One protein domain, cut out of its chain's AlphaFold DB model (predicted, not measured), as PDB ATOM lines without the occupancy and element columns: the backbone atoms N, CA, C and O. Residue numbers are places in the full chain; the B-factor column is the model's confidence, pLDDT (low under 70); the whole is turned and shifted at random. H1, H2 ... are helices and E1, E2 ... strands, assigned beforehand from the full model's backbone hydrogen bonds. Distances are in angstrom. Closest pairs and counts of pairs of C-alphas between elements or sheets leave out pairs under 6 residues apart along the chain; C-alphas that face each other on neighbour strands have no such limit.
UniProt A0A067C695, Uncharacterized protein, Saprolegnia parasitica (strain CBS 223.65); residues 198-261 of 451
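AT A GLANCE: This is residues 198 to 261 of the 451 residues of an uncharacterized protein of Saprolegnia parasitica (strain CBS 223.65) (UniProt A0A067C695). With little regular structure, this is a rounded body mostly of loops, in which a small hairpin of two strands, E1 and E2, lies between a helix near one end, H1, and a shorter helix at the other, H2. The 64 printed residues hold, in order, E1, E2, H1 and H2, a mixed class with 24 residues in named elements. The whole is compact, radius of gyration of the C-alphas 11.5 A, spanning 31 by 25 by 22 A.

IN THESE COORDINATES: E1, residues 206 to 209, begins at C-alpha 206 (187.409, 175.341, 218.568); E2 is residues 215 to 217. H1, residues 232 to 241, is 14.1 A long. H2, residues 253 to 259, ends at C-alpha 259 (171.202, 171.816, 215.132).

HOW THE PARTS SIT: E1 and E2 are antiparallel at 152 degrees, with N 208 and O 216 2.8 A apart, within hydrogen-bond range. Residues 216 to 217 of E2 also pair antiparallel with residues 248 to 249. The closest C-alphas of E1 and H1, Pro 206 and Cys 235, are 6.2 A apart. H2 is apart from E1, E2 and H1. In H1 and H2 every O i to N i+4 pair is within hydrogen-bond range.

THE WHOLE: The printed part has no cut. The links E2 to H1 and H1 to H2 are long. Mean pLDDT of the printed part is 70.9; 22 residues are under 70, among them 199 to 204 and 209 to 215.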
ATOM      1  N   CYS A 198     190.382 179.025 217.378       74.25
ATOM      2  CA  CYS A 198     189.456 179.573 218.354       74.25
ATOM      3  C   CYS A 198     188.758 180.799 217.779       74.25
ATOM      4  O   CYS A 198     189.423 181.771 217.422       74.25
ATOM      5  N   LEU A 199     187.431 180.750 217.696       60.06
ATOM      6  CA  LEU A 199     186.614 181.846 217.181       60.06
ATOM      7  C   LEU A 199     186.369 182.904 218.272       60.06
ATOM      8  O   LEU A 199     186.132 182.568 219.428       60.06
ATOM      9  N   TYR A 200     186.432 184.190 217.930       49.91
ATOM     10  CA  TYR A 200     186.136 185.330 218.816       49.91
ATOM     11  C   TYR A 200     185.401 186.398 217.979       49.91
ATOM     12  O   TYR A 200     185.762 186.528 216.806       49.91
ATOM     13  N   PRO A 201     184.398 187.159 218.490       42.62
ATOM     14  CA  PRO A 201     184.075 187.461 219.897       42.62
ATOM     15  C   PRO A 201     182.921 186.693 220.564       42.62
ATOM     16  O   PRO A 201     182.590 186.991 221.710       42.62
ATOM     17  N   ILE A 202     182.314 185.706 219.911       50.03
ATOM     18  CA  ILE A 202     181.156 184.978 220.450       50.03
ATOM     19  C   ILE A 202     181.634 183.572 220.825       50.03
ATOM     20  O   ILE A 202     182.096 182.871 219.939       50.03
ATOM     21  N   VAL A 203     181.611 183.223 222.121       56.06
ATOM     22  CA  VAL A 203     181.893 181.895 222.729       56.06
ATOM     23  C   VAL A 203     182.872 181.014 221.929       56.06
ATOM     24  O   VAL A 203     182.491 180.384 220.945       56.06
ATOM     25  N   ALA A 204     184.136 180.946 222.359       64.75
ATOM     26  CA  ALA A 204     185.224 180.399 221.547       64.75
ATOM     27  C   ALA A 204     185.117 178.881 221.334       64.75
ATOM     28  O   ALA A 204     185.740 178.089 222.025       64.75
ATOM     29  N   THR A 205     184.327 178.458 220.356       75.00
ATOM     30  CA  THR A 205     184.271 177.058 219.932       75.00
ATOM     31  C   THR A 205     185.517 176.776 219.095       75.00
ATOM     32  O   THR A 205     185.761 177.502 218.125       75.00
ATOM     33  N   PRO A 206     186.340 175.770 219.444       77.44
ATOM     34  CA  PRO A 206     187.409 175.341 218.568       77.44
ATOM     35  C   PRO A 206     186.794 174.695 217.331       77.44
ATOM     36  O   PRO A 206     186.120 173.664 217.422       77.44
ATOM     37  N   VAL A 207     187.042 175.310 216.182       79.06
ATOM     38  CA  VAL A 207     186.597 174.816 214.880       79.06
ATOM     39  C   VAL A 207     187.781 174.636 213.949       79.06
ATOM     40  O   VAL A 207     188.848 175.226 214.131       79.06
ATOM     41  N   ARG A 208     187.590 173.831 212.918       74.44
ATOM     42  CA  ARG A 208     188.486 173.738 211.771       74.44
ATOM     43  C   ARG A 208     187.677 173.454 210.517       74.44
ATOM     44  O   ARG A 208     186.478 173.196 210.583       74.44
ATOM     45  N   LEU A 209     188.352 173.482 209.380       61.94
ATOM     46  CA  LEU A 209     187.807 172.965 208.135       61.94
ATOM     47  C   LEU A 209     188.419 171.600 207.878       61.94
ATOM     48  O   LEU A 209     189.637 171.429 207.986       61.94
ATOM     49  N   SER A 210     187.567 170.637 207.560       62.84
ATOM     50  CA  SER A 210     187.975 169.365 206.990       62.84
ATOM     51  C   SER A 210     188.454 169.558 205.549       62.84
ATOM     52  O   SER A 210     188.383 170.637 204.959       62.84
ATOM     53  N   GLY A 211     188.941 168.482 204.937       52.56
ATOM     54  CA  GLY A 211     189.454 168.533 203.565       52.56
ATOM     55  C   GLY A 211     188.521 168.639 202.426       52.56
ATOM     56  O   GLY A 211     188.890 169.134 201.370       52.56
ATOM     57  N   ASP A 212     187.332 168.157 202.672       53.16
ATOM     58  CA  ASP A 212     186.188 168.347 201.823       53.16
ATOM     59  C   ASP A 212     185.507 169.699 202.092       53.16
ATOM     60  O   ASP A 212     184.416 169.927 201.587       53.16
ATOM     61  N   GLY A 213     186.141 170.608 202.849       52.69
ATOM     62  CA  GLY A 213     185.640 171.962 203.094       52.69
ATOM     63  C   GLY A 213     184.491 172.032 204.097       52.69
ATOM     64  O   GLY A 213     183.854 173.074 204.225       52.69
ATOM     65  N   VAL A 214     184.223 170.946 204.823       61.81
ATOM     66  CA  VAL A 214     183.161 170.875 205.827       61.81
ATOM     67  C   VAL A 214     183.673 171.438 207.148       61.81
ATOM     68  O   VAL A 214     184.767 171.116 207.614       61.81
ATOM     69  N   SER A 215     182.884 172.299 207.785       69.12
ATOM     70  CA  SER A 215     183.234 172.820 209.104       69.12
ATOM     71  C   SER A 215     183.117 171.722 210.155       69.12
ATOM     72  O   SER A 215     182.120 170.997 210.225       69.12
ATOM     73  N   GLU A 216     184.150 171.617 210.974       80.62
ATOM     74  CA  GLU A 216     184.303 170.644 212.042       80.62
ATOM     75  C   GLU A 216     184.479 171.376 213.367       80.62
ATOM     76  O   GLU A 216     185.232 172.345 213.447       80.62
ATOM     77  N   CYS A 217     183.827 170.893 214.421       84.31
ATOM     78  CA  CYS A 217     184.010 171.406 215.773       84.31
ATOM     79  C   CYS A 217     184.547 170.325 216.706       84.31
ATOM     80  O   CYS A 217     184.363 169.120 216.485       84.31
ATOM     81  N   LEU A 218     185.221 170.760 217.768       84.81
ATOM     82  CA  LEU A 218     185.692 169.847 218.796       84.81
ATOM     83  C   LEU A 218     184.473 169.366 219.590       84.81
ATOM     84  O   LEU A 218     183.754 170.217 220.113       84.81
ATOM     85  N   PRO A 219     184.189 168.058 219.686       82.25
ATOM     86  CA  PRO A 219     183.044 167.599 220.457       82.25
ATOM     87  C   PRO A 219     183.254 167.887 221.946       82.25
ATOM     88  O   PRO A 219     184.359 167.749 222.480       82.25
ATOM     89  N   SER A 220     182.181 168.276 222.623       81.75
ATOM     90  CA  SER A 220     182.148 168.369 224.077       81.75
ATOM     91  C   SER A 220     182.220 166.971 224.694       81.75
ATOM     92  O   SER A 220     181.590 166.029 224.214       81.75
ATOM     93  N   SER A 221     182.982 166.817 225.778       77.56
ATOM     94  CA  SER A 221     183.030 165.560 226.537       77.56
ATOM     95  C   SER A 221     181.809 165.368 227.443       77.56
ATOM     96  O   SER A 221     181.560 164.259 227.912       77.56
ATOM     97  N   THR A 222     181.057 166.440 227.702       74.81
ATOM     98  CA  THR A 222     179.952 166.476 228.669       74.81
ATOM     99  C   THR A 222     178.593 166.747 228.033       74.81
ATOM    100  O   THR A 222     177.571 166.565 228.694       74.81
ATOM    101  N   SER A 223     178.552 167.154 226.764       70.25
ATOM    102  CA  SER A 223     177.316 167.429 226.034       70.25
ATOM    103  C   SER A 223     177.343 166.825 224.634       70.25
ATOM    104  O   SER A 223     178.393 166.646 224.020       70.25
ATOM    105  N   VAL A 224     176.156 166.502 224.125       74.06
ATOM    106  CA  VAL A 224     175.972 166.079 222.738       74.06
ATOM    107  C   VAL A 224     176.058 167.350 221.888       74.06
ATOM    108  O   VAL A 224     175.090 168.094 221.798       74.06
ATOM    109  N   GLY A 225     177.248 167.677 221.382       80.44
ATOM    110  CA  GLY A 225     177.474 168.901 220.609       80.44
ATOM    111  C   GLY A 225     178.916 169.394 220.640       80.44
ATOM    112  O   GLY A 225     179.824 168.701 221.101       80.44
ATOM    113  N   CYS A 226     179.124 170.601 220.127       80.06
ATOM    114  CA  CYS A 226     180.432 171.246 220.072       80.06
ATOM    115  C   CYS A 226     180.863 171.806 221.434       80.06
ATOM    116  O   CYS A 226     180.041 172.269 222.224       80.06
ATOM    117  N   HIS A 227     182.164 171.785 221.707       83.81
ATOM    118  CA  HIS A 227     182.742 172.319 222.929       83.81
ATOM    119  C   HIS A 227     182.729 173.847 222.887       83.81
ATOM    120  O   HIS A 227     183.480 174.470 222.143       83.81
ATOM    121  N   THR A 228     181.916 174.463 223.735       80.69
ATOM    122  CA  THR A 228     181.938 175.909 223.963       80.69
ATOM    123  C   THR A 228     182.899 176.226 225.101       80.69
ATOM    124  O   THR A 228     182.848 175.553 226.130       80.69
ATOM    125  N   VAL A 229     183.753 177.239 224.963       78.25
ATOM    126  CA  VAL A 229     184.570 177.733 226.084       78.25
ATOM    127  C   VAL A 229     184.342 179.220 226.340       78.25
ATOM    128  O   VAL A 229     183.888 179.968 225.470       78.25
ATOM    129  N   SER A 230     184.659 179.654 227.558       80.06
ATOM    130  CA  SER A 230     184.358 181.002 228.049       80.06
ATOM    131  C   SER A 230     185.400 182.052 227.656       80.06
ATOM    132  O   SER A 230     185.148 183.252 227.766       80.06
ATOM    133  N   SER A 231     186.579 181.627 227.191       76.75
ATOM    134  CA  SER A 231     187.677 182.530 226.845       76.75
ATOM    135  C   SER A 231     188.587 181.974 225.751       76.75
ATOM    136  O   SER A 231     188.715 180.765 225.567       76.75
ATOM    137  N   GLN A 232     189.299 182.865 225.059       73.62
ATOM    138  CA  GLN A 232     190.303 182.472 224.068       73.62
ATOM    139  C   GLN A 232     191.430 181.629 224.686       73.62
ATOM    140  O   GLN A 232     191.900 180.687 224.055       73.62
ATOM    141  N   ALA A 233     191.844 181.932 225.920       78.44
ATOM    142  CA  ALA A 233     192.884 181.175 226.616       78.44
ATOM    143  C   ALA A 233     192.457 179.722 226.878       78.44
ATOM    144  O   ALA A 233     193.237 178.800 226.651       78.44
ATOM    145  N   GLU A 234     191.203 179.518 227.289       82.56
ATOM    146  CA  GLU A 234     190.619 178.189 227.497       82.56
ATOM    147  C   GLU A 234     190.514 177.414 226.176       82.56
ATOM    148  O   GLU A 234     190.889 176.247 226.113       82.56
ATOM    149  N   CYS A 235     190.115 178.086 225.091       80.44
ATOM    150  CA  CYS A 235     190.061 177.465 223.771       80.44
ATOM    151  C   CYS A 235     191.455 177.038 223.288       80.44
ATOM    152  O   CYS A 235     191.637 175.907 222.845       80.44
ATOM    153  N   MET A 236     192.460 177.911 223.405       78.38
ATOM    154  CA  MET A 236     193.831 177.596 222.988       78.38
ATOM    155  C   MET A 236     194.423 176.442 223.806       78.38
ATOM    156  O   MET A 236     195.134 175.599 223.255       78.38
ATOM    157  N   ALA A 237     194.102 176.366 225.102       82.94
ATOM    158  CA  ALA A 237     194.468 175.231 225.944       82.94
ATOM    159  C   ALA A 237     193.809 173.931 225.450       82.94
ATOM    160  O   ALA A 237     194.481 172.906 225.349       82.94
ATOM    161  N   LEU A 238     192.531 173.989 225.065       82.50
ATOM    162  CA  LEU A 238     191.782 172.853 224.527       82.50
ATOM    163  C   LEU A 238     192.344 172.370 223.179       82.50
ATOM    164  O   LEU A 238     192.556 171.173 222.986       82.50
ATOM    165  N   VAL A 239     192.653 173.299 222.268       79.75
ATOM    166  CA  VAL A 239     193.300 173.015 220.976       79.75
ATOM    167  C   VAL A 239     194.651 172.334 221.176       79.75
ATOM    168  O   VAL A 239     194.933 171.327 220.536       79.75
ATOM    169  N   THR A 240     195.463 172.847 222.101       77.75
ATOM    170  CA  THR A 240     196.800 172.304 222.388       77.75
ATOM    171  C   THR A 240     196.728 170.919 223.035       77.75
ATOM    172  O   THR A 240     197.570 170.065 222.769       77.75
ATOM    173  N   ALA A 241     195.716 170.677 223.873       78.81
ATOM    174  CA  ALA A 241     195.498 169.391 224.532       78.81
ATOM    175  C   ALA A 241     194.907 168.320 223.598       78.81
ATOM    176  O   ALA A 241     194.970 167.129 223.910       78.81
ATOM    177  N   THR A 242     194.335 168.714 222.458       74.56
ATOM    178  CA  THR A 242     193.660 167.787 221.551       74.56
ATOM    179  C   THR A 242     194.643 167.193 220.551       74.56
ATOM    180  O   THR A 242     194.998 167.817 219.556       74.56
ATOM    181  N   THR A 243     195.033 165.940 220.775       57.75
ATOM    182  CA  THR A 243     195.904 165.195 219.853       57.75
ATOM    183  C   THR A 243     195.152 164.217 218.944       57.75
ATOM    184  O   THR A 243     195.737 163.761 217.964       57.75
ATOM    185  N   SER A 244     193.872 163.898 219.208       55.75
ATOM    186  CA  SER A 244     193.148 162.879 218.417       55.75
ATOM    187  C   SER A 244     191.615 162.806 218.594       55.75
ATOM    188  O   SER A 244     191.059 161.710 218.503       55.75
ATOM    189  N   SER A 245     190.894 163.892 218.902       60.50
ATOM    190  CA  SER A 245     189.427 163.784 219.011       60.50
ATOM    191  C   SER A 245     188.764 163.623 217.634       60.50
ATOM    192  O   SER A 245     189.157 164.256 216.652       60.50
ATOM    193  N   SER A 246     187.755 162.754 217.556       70.25
ATOM    194  CA  SER A 246     186.864 162.631 216.400       70.25
ATOM    195  C   SER A 246     186.004 163.887 216.307       70.25
ATOM    196  O   SER A 246     185.101 164.077 217.116       70.25
ATOM    197  N   ALA A 247     186.313 164.763 215.354       79.38
ATOM    198  CA  ALA A 247     185.582 166.006 215.157       79.38
ATOM    199  C   ALA A 247     184.100 165.755 214.834       79.38
ATOM    200  O   ALA A 247     183.762 164.806 214.120       79.38
ATOM    201  N   LEU A 248     183.214 166.618 215.335       80.62
ATOM    202  CA  LEU A 248     181.809 166.616 214.936       80.62
ATOM    203  C   LEU A 248     181.676 167.456 213.658       80.62
ATOM    204  O   LEU A 248     181.924 168.663 213.672       80.62
ATOM    205  N   ARG A 249     181.332 166.802 212.545       81.44
ATOM    206  CA  ARG A 249     181.164 167.449 211.238       81.44
ATOM    207  C   ARG A 249     179.794 168.096 211.117       81.44
ATOM    208  O   ARG A 249     178.796 167.468 211.472       81.44
ATOM    209  N   SER A 250     179.752 169.291 210.535       71.44
ATOM    210  CA  SER A 250     178.517 170.052 210.284       71.44
ATOM    211  C   SER A 250     177.517 169.362 209.344       71.44
ATOM    212  O   SER A 250     176.326 169.646 209.407       71.44
ATOM    213  N   ASP A 251     177.961 168.411 208.524       68.56
ATOM    214  CA  ASP A 251     177.108 167.619 207.627       68.56
ATOM    215  C   ASP A 251     176.695 166.254 208.206       68.56
ATOM    216  O   ASP A 251     175.973 165.489 207.565       68.56
ATOM    217  N   SER A 252     177.152 165.914 209.416       74.44
ATOM    218  CA  SER A 252     176.839 164.618 210.012       74.44
ATOM    219  C   SER A 252     175.378 164.556 210.476       74.44
ATOM    220  O   SER A 252     174.865 165.539 211.015       74.44
ATOM    221  N   PRO A 253     174.706 163.390 210.387       73.44
ATOM    222  CA  PRO A 253     173.365 163.221 210.947       73.44
ATOM    223  C   PRO A 253     173.291 163.565 212.439       73.44
ATOM    224  O   PRO A 253     172.274 164.063 212.899       73.44
ATOM    225  N   ALA A 254     174.377 163.334 213.188       71.31
ATOM    226  CA  ALA A 254     174.475 163.715 214.592       71.31
ATOM    227  C   ALA A 254     174.445 165.239 214.774       71.31
ATOM    228  O   ALA A 254     173.755 165.731 215.657       71.31
ATOM    229  N   PHE A 255     175.151 165.987 213.927       71.75
ATOM    230  CA  PHE A 255     175.105 167.444 213.938       71.75
ATOM    231  C   PHE A 255     173.738 167.971 213.493       71.75
ATOM    232  O   PHE A 255     173.156 168.812 214.170       71.75
ATOM    233  N   LEU A 256     173.183 167.437 212.404       69.81
ATOM    234  CA  LEU A 256     171.866 167.832 211.901       69.81
ATOM    235  C   LEU A 256     170.744 167.516 212.901       69.81
ATOM    236  O   LEU A 256     169.836 168.319 213.061       69.81
ATOM    237  N   ALA A 257     170.823 166.406 213.635       70.88
ATOM    238  CA  ALA A 257     169.858 166.087 214.688       70.88
ATOM    239  C   ALA A 257     169.941 167.036 215.899       70.88
ATOM    240  O   ALA A 257     168.962 167.190 216.624       70.88
ATOM    241  N   LEU A 258     171.101 167.657 216.137       64.88
ATOM    242  CA  LEU A 258     171.305 168.610 217.232       64.88
ATOM    243  C   LEU A 258     170.954 170.047 216.840       64.88
ATOM    244  O   LEU A 258     170.479 170.800 217.684       64.88
ATOM    245  N   TYR A 259     171.206 170.420 215.583       62.66
ATOM    246  CA  TYR A 259     171.202 171.816 215.132       62.66
ATOM    247  C   TYR A 259     170.298 172.092 213.915       62.66
ATOM    248  O   TYR A 259     170.187 173.240 213.499       62.66
ATOM    249  N   GLY A 260     169.679 171.073 213.308       47.88
ATOM    250  CA  GLY A 260     168.991 171.173 212.012       47.88
ATOM    251  C   GLY A 260     167.481 171.441 212.052       47.88
ATOM    252  O   GLY A 260     166.932 171.797 211.014       47.88
ATOM    253  N   ASP A 261     166.818 171.314 213.207       46.16
ATOM    254  CA  ASP A 261     165.341 171.351 213.299       46.16
ATOM    255  C   ASP A 261     164.751 172.630 213.930       46.16
ATOM    256  O   ASP A 261     163.531 172.747 214.050       46.16
TER     257      ASP A 261